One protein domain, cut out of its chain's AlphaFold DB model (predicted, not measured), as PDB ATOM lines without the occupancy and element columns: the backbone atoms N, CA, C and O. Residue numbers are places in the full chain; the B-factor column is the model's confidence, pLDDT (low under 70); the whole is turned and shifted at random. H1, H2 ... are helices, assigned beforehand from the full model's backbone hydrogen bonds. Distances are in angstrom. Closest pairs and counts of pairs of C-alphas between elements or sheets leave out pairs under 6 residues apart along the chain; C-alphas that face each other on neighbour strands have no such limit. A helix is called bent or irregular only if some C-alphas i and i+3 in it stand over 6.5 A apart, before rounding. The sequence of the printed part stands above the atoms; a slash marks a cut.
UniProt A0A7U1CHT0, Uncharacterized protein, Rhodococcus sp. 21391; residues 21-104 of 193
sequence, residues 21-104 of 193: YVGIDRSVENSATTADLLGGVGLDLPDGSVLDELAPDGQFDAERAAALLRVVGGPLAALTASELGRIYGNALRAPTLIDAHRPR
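Overview. This is residues 21 to 104 of the 193 residues of an uncharacterized protein of Rhodococcus sp. 21391 (UniProt A0A7U1CHT0). One long, kinked helix, H4, makes the long axis; H3 meets it at a corner, where the first residues of both come together at a steep tilt, and the short H1 and H2 complete a loosely gathered head. The unnamed stretch 21 to 33 runs from this head toward H4's other end. The 84 printed residues hold H1, H2, H3, H4 in that order, all helix, with no named strand. The whole is elongated, 44 by 23 by 19 A, and only just loose, close to compact, with a radius of gyration of the C-alphas of 14.4 A.

Along the chain. H4, residues 81 to 100, spans 29.0 A and ends at C-alpha 100 (141.516, 140.223, 186.663). It has a kink of 36 degrees near residue 93 and is only just irregular: C-alphas 92 and 95 are 6.9 A apart. H3 is residues 62 to 72, 15.1 A; H2, 48 to 54, 9.9 A; H1, 34 to 40, 9.8 A, from C-alpha 34 (135.297, 125.642, 169.026).

Arrangement. H4, with residues 81 to 85 alone, touches H3 at a steep tilt of 67 degrees, opposite ways; their closest C-alphas, Ala 62 and Ala 81, are 4.7 A apart. H2 only just touches H3, with 3 pairs of C-alphas within 8 A, closest Leu 54 and Arg 64, 5.8 A. H1 only just touches H2, also with 3 pairs, closest Ala 35 and Leu 51, 6.2 A. H1 and H4 are close but not clearly touching; H2 and H4 are apart. Every O i to N i+4 pair is within hydrogen-bond range in H1, H2 and H3; in H4, 13 of 16.

Size, cuts and confidence. The farthest C-alphas, Val 71 and Arg 104, are 44.7 A apart. The printed part has no cut, and the links between helices are short. Residues 25 to 58 have pLDDT under 70.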
ATOM      1  N   TYR A  21     130.544 133.149 187.682       87.50
ATOM      2  CA  TYR A  21     131.193 133.021 188.985       87.50
ATOM      3  C   TYR A  21     132.427 133.919 189.161       87.50
ATOM      4  O   TYR A  21     133.133 134.226 188.192       87.50
ATOM      5  N   VAL A  22     132.727 134.294 190.409       87.75
ATOM      6  CA  VAL A  22     133.943 135.032 190.799       87.75
ATOM      7  C   VAL A  22     134.814 134.214 191.752       87.75
ATOM      8  O   VAL A  22     134.308 133.485 192.597       87.75
ATOM      9  N   GLY A  23     136.138 134.377 191.656       76.94
ATOM     10  CA  GLY A  23     137.080 133.813 192.630       76.94
ATOM     11  C   GLY A  23     137.238 132.296 192.538       76.94
ATOM     12  O   GLY A  23     137.790 131.691 193.451       76.94
ATOM     13  N   ILE A  24     136.761 131.701 191.444       71.00
ATOM     14  CA  ILE A  24     136.990 130.304 191.095       71.00
ATOM     15  C   ILE A  24     138.224 130.238 190.201       71.00
ATOM     16  O   ILE A  24     138.357 131.032 189.269       71.00
ATOM     17  N   ASP A  25     139.114 129.293 190.493       62.38
ATOM     18  CA  ASP A  25     140.216 128.946 189.606       62.38
ATOM     19  C   ASP A  25     139.667 128.185 188.389       62.38
ATOM     20  O   ASP A  25     139.409 126.983 188.444       62.38
ATOM     21  N   ARG A  26     139.461 128.915 187.289       59.53
ATOM     22  CA  ARG A  26     138.971 128.378 186.013       59.53
ATOM     23  C   ARG A  26     140.055 127.697 185.185       59.53
ATOM     24  O   ARG A  26     139.774 127.248 184.082       59.53
ATOM     25  N   SER A  27     141.285 127.564 185.689       50.50
ATOM     26  CA  SER A  27     142.317 126.775 184.998       50.50
ATOM     27  C   SER A  27     141.950 125.285 184.889       50.50
ATOM     28  O   SER A  27     142.548 124.561 184.094       50.50
ATOM     29  N   VAL A  28     140.947 124.850 185.664       43.81
ATOM     30  CA  VAL A  28     140.343 123.509 185.641       43.81
ATOM     31  C   VAL A  28     139.047 123.464 184.810       43.81
ATOM     32  O   VAL A  28     138.532 122.382 184.541       43.81
ATOM     33  N   GLU A  29     138.513 124.615 184.392       49.03
ATOM     34  CA  GLU A  29     137.411 124.687 183.431       49.03
ATOM     35  C   GLU A  29     137.991 124.340 182.052       49.03
ATOM     36  O   GLU A  29     138.998 124.913 181.627       49.03
ATOM     37  N   ASN A  30     137.402 123.348 181.379       49.19
ATOM     38  CA  ASN A  30     137.836 122.927 180.049       49.19
ATOM     39  C   ASN A  30     137.980 124.161 179.152       49.19
ATOM     40  O   ASN A  30     137.070 124.985 179.074       49.19
ATOM     41  N   SER A  31     139.129 124.300 178.483       55.34
ATOM     42  CA  SER A  31     139.324 125.362 177.499       55.34
ATOM     43  C   SER A  31     138.149 125.331 176.526       55.34
ATOM     44  O   SER A  31     137.963 124.301 175.873       55.34
ATOM     45  N   ALA A  32     137.373 126.420 176.461       60.38
ATOM     46  CA  ALA A  32     136.197 126.517 175.603       60.38
ATOM     47  C   ALA A  32     136.519 125.950 174.216       60.38
ATOM     48  O   ALA A  32     137.460 126.400 173.551       60.38
ATOM     49  N   THR A  33     135.780 124.922 173.813       67.06
ATOM     50  CA  THR A  33     135.994 124.290 172.520       67.06
ATOM     51  C   THR A  33     135.499 125.213 171.408       67.06
ATOM     52  O   THR A  33     134.748 126.168 171.619       67.06
ATOM     53  N   THR A  34     135.891 124.937 170.167       65.94
ATOM     54  CA  THR A  34     135.297 125.642 169.026       65.94
ATOM     55  C   THR A  34     133.774 125.446 168.976       65.94
ATOM     56  O   THR A  34     133.054 126.370 168.606       65.94
ATOM     57  N   ALA A  35     133.282 124.278 169.403       65.56
ATOM     58  CA  ALA A  35     131.859 123.964 169.466       65.56
ATOM     59  C   ALA A  35     131.104 124.852 170.451       65.56
ATOM     60  O   ALA A  35     130.095 125.450 170.090       65.56
ATOM     61  N   ASP A  36     131.655 124.996 171.647       69.81
ATOM     62  CA  ASP A  36     131.153 125.868 172.702       69.81
ATOM     63  C   ASP A  36     130.993 127.313 172.214       69.81
ATOM     64  O   ASP A  36     129.938 127.934 172.340       69.81
ATOM     65  N   LEU A  37     132.025 127.829 171.545       68.25
ATOM     66  CA  LEU A  37     132.041 129.195 171.024       68.25
ATOM     67  C   LEU A  37     131.047 129.408 169.876       68.25
ATOM     68  O   LEU A  37     130.469 130.490 169.755       68.25
ATOM     69  N   LEU A  38     130.832 128.387 169.047       67.19
ATOM     70  CA  LEU A  38     129.819 128.402 167.992       67.19
ATOM     71  C   LEU A  38     128.400 128.324 168.583       67.19
ATOM     72  O   LEU A  38     127.526 129.094 168.179       67.19
ATOM     73  N   GLY A  39     128.193 127.484 169.597       66.38
ATOM     74  CA  GLY A  39     126.956 127.439 170.374       66.38
ATOM     75  C   GLY A  39     126.633 128.790 171.019       66.38
ATOM     76  O   GLY A  39     125.505 129.265 170.917       66.38
ATOM     77  N   GLY A  40     127.648 129.478 171.556       64.06
ATOM     78  CA  GLY A  40     127.531 130.823 172.134       64.06
ATOM     79  C   GLY A  40     127.126 131.921 171.148       64.06
ATOM     80  O   GLY A  40     126.526 132.920 171.547       64.06
ATOM     81  N   VAL A  41     127.398 131.749 169.850       63.69
ATOM     82  CA  VAL A  41     126.851 132.630 168.801       63.69
ATOM     83  C   VAL A  41     125.484 132.146 168.295       63.69
ATOM     84  O   VAL A  41     124.940 132.702 167.354       63.69
ATOM     85  N   GLY A  42     124.868 131.145 168.920       57.53
ATOM     86  CA  GLY A  42     123.540 130.652 168.549       57.53
ATOM     87  C   GLY A  42     123.534 129.745 167.319       57.53
ATOM     88  O   GLY A  42     122.483 129.569 166.701       57.53
ATOM     89  N   LEU A  43     124.686 129.177 166.951       62.38
ATOM     90  CA  LEU A  43     124.738 128.049 166.031       62.38
ATOM     91  C   LEU A  43     124.490 126.773 166.828       62.38
ATOM     92  O   LEU A  43     125.409 126.195 167.402       62.38
ATOM     93  N   ASP A  44     123.236 126.348 166.853       58.75
ATOM     94  CA  ASP A  44     122.861 125.038 167.368       58.75
ATOM     95  C   ASP A  44     123.253 123.999 166.304       58.75
ATOM     96  O   ASP A  44     122.516 123.760 165.344       58.75
ATOM     97  N   LEU A  45     124.496 123.509 166.369       58.16
ATOM     98  CA  LEU A  45     125.024 122.538 165.412       58.16
ATOM     99  C   LEU A  45     124.618 121.131 165.871       58.16
ATOM    100  O   LEU A  45     125.122 120.665 166.889       58.16
ATOM    101  N   PRO A  46     123.732 120.437 165.134       47.88
ATOM    102  CA  PRO A  46     123.177 119.165 165.586       47.88
ATOM    103  C   PRO A  46     124.167 117.993 165.497       47.88
ATOM    104  O   PRO A  46     123.922 116.967 166.121       47.88
ATOM    105  N   ASP A  47     125.278 118.137 164.759       58.66
ATOM    106  CA  ASP A  47     126.215 117.048 164.471       58.66
ATOM    107  C   ASP A  47     127.686 117.436 164.703       58.66
ATOM    108  O   ASP A  47     128.175 118.460 164.215       58.66
ATOM    109  N   GLY A  48     128.432 116.542 165.362       56.31
ATOM    110  CA  GLY A  48     129.881 116.662 165.573       56.31
ATOM    111  C   GLY A  48     130.714 116.691 164.286       56.31
ATOM    112  O   GLY A  48     131.804 117.252 164.274       56.31
ATOM    113  N   SER A  49     130.183 116.180 163.171       58.41
ATOM    114  CA  SER A  49     130.842 116.250 161.859       58.41
ATOM    115  C   SER A  49     130.963 117.681 161.330       58.41
ATOM    116  O   SER A  49     131.950 118.014 160.680       58.41
ATOM    117  N   VAL A  50     129.996 118.551 161.634       63.06
ATOM    118  CA  VAL A  50     130.045 119.967 161.242       63.06
ATOM    119  C   VAL A  50     131.103 120.708 162.062       63.06
ATOM    120  O   VAL A  50     131.767 121.610 161.559       63.06
ATOM    121  N   LEU A  51     131.313 120.297 163.314       60.84
ATOM    122  CA  LEU A  51     132.376 120.827 164.168       60.84
ATOM    123  C   LEU A  51     133.765 120.429 163.664       60.84
ATOM    124  O   LEU A  51     134.640 121.293 163.591       60.84
ATOM    125  N   ASP A  52     133.940 119.179 163.233       63.59
ATOM    126  CA  ASP A  52     135.178 118.715 162.594       63.59
ATOM    127  C   ASP A  52     135.468 119.478 161.285       63.59
ATOM    128  O   ASP A  52     136.621 119.765 160.965       63.59
ATOM    129  N   GLU A  53     134.439 119.881 160.531       64.56
ATOM    130  CA  GLU A  53     134.620 120.714 159.335       64.56
ATOM    131  C   GLU A  53     135.053 122.154 159.661       64.56
ATOM    132  O   GLU A  53     135.862 122.740 158.927       64.56
ATOM    133  N   LEU A  54     134.543 122.722 160.758       65.88
ATOM    134  CA  LEU A  54     134.842 124.084 161.221       65.88
ATOM    135  C   LEU A  54     136.164 124.194 161.991       65.88
ATOM    136  O   LEU A  54     136.735 125.285 162.063       65.88
ATOM    137  N   ALA A  55     136.640 123.084 162.555       65.69
ATOM    138  CA  ALA A  55     137.892 123.002 163.293       65.69
ATOM    139  C   ALA A  55     138.612 121.653 163.080       65.69
ATOM    140  O   ALA A  55     138.769 120.893 164.035       65.69
ATOM    141  N   PRO A  56     139.133 121.368 161.868       61.81
ATOM    142  CA  PRO A  56     139.738 120.067 161.540       61.81
ATOM    143  C   PRO A  56     140.959 119.717 162.395       61.81
ATOM    144  O   PRO A  56     141.256 118.547 162.609       61.81
ATOM    145  N   ASP A  57     141.646 120.747 162.895       67.25
ATOM    146  CA  ASP A  57     142.820 120.638 163.763       67.25
ATOM    147  C   ASP A  57     142.517 121.127 165.195       67.25
ATOM    148  O   ASP A  57     143.422 121.496 165.946       67.25
ATOM    149  N   GLY A  58     141.233 121.233 165.563       64.69
ATOM    150  CA  GLY A  58     140.782 121.837 166.822       64.69
ATOM    151  C   GLY A  58     140.909 123.366 166.875       64.69
ATOM    152  O   GLY A  58     140.593 123.975 167.895       64.69
ATOM    153  N   GLN A  59     141.343 124.007 165.785       70.06
ATOM    154  CA  GLN A  59     141.447 125.463 165.666       70.06
ATOM    155  C   GLN A  59     140.264 126.050 164.901       70.06
ATOM    156  O   GLN A  59     139.863 125.519 163.872       70.06
ATOM    157  N   PHE A  60     139.734 127.174 165.382       77.06
ATOM    158  CA  PHE A  60     138.632 127.881 164.736       77.06
ATOM    159  C   PHE A  60     139.028 128.449 163.362       77.06
ATOM    160  O   PHE A  60     139.889 129.329 163.278       77.06
ATOM    161  N   ASP A  61     138.354 128.002 162.296       82.94
ATOM    162  CA  ASP A  61     138.466 128.578 160.951       82.94
ATOM    163  C   ASP A  61     137.319 129.572 160.690       82.94
ATOM    164  O   ASP A  61     136.169 129.206 160.420       82.94
ATOM    165  N   ALA A  62     137.647 130.864 160.744       83.88
ATOM    166  CA  ALA A  62     136.677 131.940 160.575       83.88
ATOM    167  C   ALA A  62     136.057 132.002 159.165       83.88
ATOM    168  O   ALA A  62     134.914 132.442 159.026       83.88
ATOM    169  N   GLU A  63     136.776 131.573 158.123       87.81
ATOM    170  CA  GLU A  63     136.256 131.575 156.748       87.81
ATOM    171  C   GLU A  63     135.221 130.471 156.558       87.81
ATOM    172  O   GLU A  63     134.153 130.703 155.978       87.81
ATOM    173  N   ARG A  64     135.489 129.286 157.114       82.56
ATOM    174  CA  ARG A  64     134.528 128.176 157.109       82.56
ATOM    175  C   ARG A  64     133.310 128.481 157.964       82.56
ATOM    176  O   ARG A  64     132.194 128.256 157.504       82.56
ATOM    177  N   ALA A  65     133.499 129.074 159.142       80.88
ATOM    178  CA  ALA A  65     132.390 129.516 159.987       80.88
ATOM    179  C   ALA A  65     131.498 130.539 159.264       80.88
ATOM    180  O   ALA A  65     130.274 130.400 159.256       80.88
ATOM    181  N   ALA A  66     132.091 131.523 158.576       85.19
ATOM    182  CA  ALA A  66     131.333 132.489 157.783       85.19
ATOM    183  C   ALA A  66     130.606 131.825 156.600       85.19
ATOM    184  O   ALA A  66     129.477 132.194 156.276       85.19
ATOM    185  N   ALA A  67     131.240 130.855 155.933       86.06
ATOM    186  CA  ALA A  67     130.613 130.097 154.854       86.06
ATOM    187  C   ALA A  67     129.416 129.281 155.348       86.06
ATOM    188  O   ALA A  67     128.359 129.330 154.719       86.06
ATOM    189  N   LEU A  68     129.551 128.611 156.492       79.38
ATOM    190  CA  LEU A  68     128.471 127.845 157.099       79.38
ATOM    191  C   LEU A  68     127.307 128.747 157.517       79.38
ATOM    192  O   LEU A  68     126.165 128.451 157.180       79.38
ATOM    193  N   LEU A  69     127.581 129.878 158.170       79.81
ATOM    194  CA  LEU A  69     126.549 130.843 158.567       79.81
ATOM    195  C   LEU A  69     125.729 131.353 157.377       79.81
ATOM    196  O   LEU A  69     124.516 131.521 157.488       79.81
ATOM    197  N   ARG A  70     126.362 131.549 156.214       84.38
ATOM    198  CA  ARG A  70     125.648 131.911 154.978       84.38
ATOM    199  C   ARG A  70     124.725 130.802 154.474       84.38
ATOM    200  O   ARG A  70     123.692 131.117 153.889       84.38
ATOM    201  N   VAL A  71     125.093 129.537 154.672       82.75
ATOM    202  CA  VAL A  71     124.286 128.371 154.273       82.75
ATOM    203  C   VAL A  71     123.135 128.138 155.252       82.75
ATOM    204  O   VAL A  71     122.006 127.930 154.817       82.75
ATOM    205  N   VAL A  72     123.408 128.207 156.559       74.94
ATOM    206  CA  VAL A  72     122.414 128.034 157.634       74.94
ATOM    207  C   VAL A  72     121.399 129.183 157.636       74.94
ATOM    208  O   VAL A  72     120.214 128.969 157.889       74.94
ATOM    209  N   GLY A  73     121.836 130.398 157.298       73.25
ATOM    210  CA  GLY A  73     120.984 131.581 157.293       73.25
ATOM    211  C   GLY A  73     120.764 132.159 158.697       73.25
ATOM    212  O   GLY A  73     121.518 131.907 159.633       73.25
ATOM    213  N   GLY A  74     119.728 132.984 158.841       74.62
ATOM    214  CA  GLY A  74     119.376 133.611 160.117       74.62
ATOM    215  C   GLY A  74     120.153 134.898 160.437       74.62
ATOM    216  O   GLY A  74     120.877 135.424 159.587       74.62
ATOM    217  N   PRO A  75     119.983 135.445 161.655       74.25
ATOM    218  CA  PRO A  75     120.490 136.770 162.029       74.25
ATOM    219  C   PRO A  75     122.006 136.942 161.886       74.25
ATOM    220  O   PRO A  75     122.479 138.058 161.693       74.25
ATOM    221  N   LEU A  76     122.763 135.845 161.962       78.69
ATOM    222  CA  LEU A  76     124.222 135.861 161.906       78.69
ATOM    223  C   LEU A  76     124.811 135.551 160.527       78.69
ATOM    224  O   LEU A  76     126.024 135.644 160.356       78.69
ATOM    225  N   ALA A  77     123.985 135.260 159.518       83.38
ATOM    226  CA  ALA A  77     124.453 134.985 158.155       83.38
ATOM    227  C   ALA A  77     125.221 136.155 157.514       83.38
ATOM    228  O   ALA A  77     125.974 135.962 156.560       83.38
ATOM    229  N   ALA A  78     125.023 137.372 158.030       87.19
ATOM    230  CA  ALA A  78     125.710 138.576 157.577       87.19
ATOM    231  C   ALA A  78     127.134 138.728 158.142       87.19
ATOM    232  O   ALA A  78     127.872 139.584 157.656       87.19
ATOM    233  N   LEU A  79     127.525 137.932 159.146       87.44
ATOM    234  CA  LEU A  79     128.848 138.041 159.756       87.44
ATOM    235  C   LEU A  79     129.950 137.610 158.783       87.44
ATOM    236  O   LEU A  79     129.925 136.537 158.176       87.44
ATOM    237  N   THR A  80     130.961 138.462 158.665       91.25
ATOM    238  CA  THR A  80     132.181 138.204 157.903       91.25
ATOM    239  C   THR A  80     133.169 137.363 158.711       91.25
ATOM    240  O   THR A  80     133.170 137.381 159.943       91.25
ATOM    241  N   ALA A  81     134.102 136.697 158.024       89.75
ATOM    242  CA  ALA A  81     135.201 135.985 158.679       89.75
ATOM    243  C   ALA A  81     136.027 136.909 159.595       89.75
ATOM    244  O   ALA A  81     136.448 136.515 160.680       89.75
ATOM    245  N   SER A  82     136.206 138.179 159.211       91.88
ATOM    246  CA  SER A  82     136.896 139.165 160.052       91.88
ATOM    247  C   SER A  82     136.145 139.451 161.356       91.88
ATOM    248  O   SER A  82     136.772 139.561 162.409       91.88
ATOM    249  N   GLU A  83     134.817 139.566 161.317       89.81
ATOM    250  CA  GLU A  83     133.995 139.776 162.515       89.81
ATOM    251  C   GLU A  83     133.989 138.541 163.412       89.81
ATOM    252  O   GLU A  83     134.212 138.669 164.614       89.81
ATOM    253  N   LEU A  84     133.855 137.350 162.828       85.25
ATOM    254  CA  LEU A  84     133.938 136.085 163.556       85.25
ATOM    255  C   LEU A  84     135.302 135.895 164.226       85.25
ATOM    256  O   LEU A  84     135.365 135.551 165.402       85.25
ATOM    257  N   GLY A  85     136.396 136.211 163.529       84.62
ATOM    258  CA  GLY A  85     137.738 136.183 164.109       84.62
ATOM    259  C   GLY A  85     137.905 137.154 165.283       84.62
ATOM    260  O   GLY A  85     138.588 136.835 166.257       84.62
ATOM    261  N   ARG A  86     137.250 138.326 165.249       87.94
ATOM    262  CA  ARG A  86     137.234 139.261 166.390       87.94
ATOM    263  C   ARG A  86     136.412 138.728 167.559       87.94
ATOM    264  O   ARG A  86     136.863 138.863 168.693       87.94
ATOM    265  N   ILE A  87     135.246 138.137 167.294       83.19
ATOM    266  CA  ILE A  87     134.391 137.516 168.319       83.19
ATOM    267  C   ILE A  87     135.160 136.387 169.013       83.19
ATOM    268  O   ILE A  87     135.311 136.410 170.233       83.19
ATOM    269  N   TYR A  88     135.745 135.478 168.232       79.44
ATOM    270  CA  TYR A  88     136.576 134.385 168.731       79.44
ATOM    271  C   TYR A  88     137.778 134.902 169.534       79.44
ATOM    272  O   TYR A  88     138.003 134.499 170.674       79.44
ATOM    273  N   GLY A  89     138.513 135.880 168.995       81.88
ATOM    274  CA  GLY A  89     139.637 136.498 169.697       81.88
ATOM    275  C   GLY A  89     139.241 137.225 170.989       81.88
ATOM    276  O   GLY A  89     140.062 137.331 171.898       81.88
ATOM    277  N   ASN A  90     138.009 137.730 171.096       82.19
ATOM    278  CA  ASN A  90     137.483 138.287 172.341       82.19
ATOM    279  C   ASN A  90     137.166 137.186 173.356       82.19
ATOM    280  O   ASN A  90     137.528 137.324 174.523       82.19
ATOM    281  N   ALA A  91     136.563 136.084 172.912       77.50
ATOM    282  CA  ALA A  91     136.276 134.945 173.774       77.50
ATOM    283  C   ALA A  91     137.556 134.352 174.385       77.50
ATOM    284  O   ALA A  91     137.608 134.138 175.591       77.50
ATOM    285  N   LEU A  92     138.640 134.231 173.608       78.50
ATOM    286  CA  LEU A  92     139.945 133.782 174.122       78.50
ATOM    287  C   LEU A  92     140.561 134.720 175.176       78.50
ATOM    288  O   LEU A  92     141.381 134.290 175.984       78.50
ATOM    289  N   ARG A  93     140.200 136.008 175.175       81.81
ATOM    290  CA  ARG A  93     140.672 136.991 176.168       81.81
ATOM    291  C   ARG A  93     139.765 137.087 177.391       81.81
ATOM    292  O   ARG A  93     140.190 137.645 178.403       81.81
ATOM    293  N   ALA A  94     138.533 136.589 177.299       81.19
ATOM    294  CA  ALA A  94     137.542 136.703 178.359       81.19
ATOM    295  C   ALA A  94     138.017 136.085 179.688       81.19
ATOM    296  O   ALA A  94     137.896 136.789 180.691       81.19
ATOM    297  N   PRO A  95     138.649 134.891 179.731       80.12
ATOM    298  CA  PRO A  95     139.134 134.312 180.987       80.12
ATOM    299  C   PRO A  95     140.082 135.247 181.744       80.12
ATOM    300  O   PRO A  95     139.848 135.558 182.906       80.12
ATOM    301  N   THR A  96     141.079 135.824 181.063       83.12
ATOM    302  CA  THR A  96     142.019 136.770 181.688       83.12
ATOM    303  C   THR A  96     141.321 138.015 182.240       83.12
ATOM    304  O   THR A  96     141.699 138.524 183.295       83.12
ATOM    305  N   LEU A  97     140.307 138.533 181.538       85.25
ATOM    306  CA  LEU A  97     139.540 139.691 182.004       85.25
ATOM    307  C   LEU A  97     138.667 139.349 183.216       85.25
ATOM    308  O   LEU A  97     138.558 140.164 184.133       85.25
ATOM    309  N   ILE A  98     138.074 138.157 183.224       83.19
ATOM    310  CA  ILE A  98     137.276 137.642 184.336       83.19
ATOM    311  C   ILE A  98     138.169 137.438 185.570       83.19
ATOM    312  O   ILE A  98     137.834 137.931 186.646       83.19
ATOM    313  N   ASP A  99     139.346 136.832 185.404       83.62
ATOM    314  CA  ASP A  99     140.309 136.591 186.487       83.62
ATOM    315  C   ASP A  99     140.884 137.884 187.070       83.62
ATOM    316  O   ASP A  99     141.160 137.985 188.270       83.62
ATOM    317  N   ALA A 100     141.068 138.906 186.233       87.69
ATOM    318  CA  ALA A 100     141.516 140.223 186.663       87.69
ATOM    319  C   ALA A 100     140.399 141.044 187.327       87.69
ATOM    320  O   ALA A 100     140.687 142.025 188.021       87.69
ATOM    321  N   HIS A 101     139.130 140.668 187.142       88.94
ATOM    322  CA  HIS A 101     138.013 141.417 187.693       88.94
ATOM    323  C   HIS A 101     138.013 141.367 189.227       88.94
ATOM    324  O   HIS A 101     138.248 140.337 189.861       88.94
ATOM    325  N   ARG A 102     137.755 142.517 189.851       90.31
ATOM    326  CA  ARG A 102     137.620 142.656 191.304       90.31
ATOM    327  C   ARG A 102     136.254 143.269 191.589       90.31
ATOM    328  O   ARG A 102     136.123 144.494 191.485       90.31
ATOM    329  N   PRO A 103     135.224 142.452 191.887       92.94
ATOM    330  CA  PRO A 103     133.915 142.989 192.203       92.94
ATOM    331  C   PRO A 103     133.962 143.898 193.424       92.94
ATOM    332  O   PRO A 103     134.723 143.692 194.368       92.94
ATOM    333  N   ARG A 104     133.107 144.914 193.394       95.12
ATOM    334  CA  ARG A 104     132.798 145.750 194.554       95.12
ATOM    335  C   ARG A 104     131.437 145.346 195.102       95.12
ATOM    336  O   ARG A 104     130.647 144.727 194.395       95.12
TER     337      ARG A 104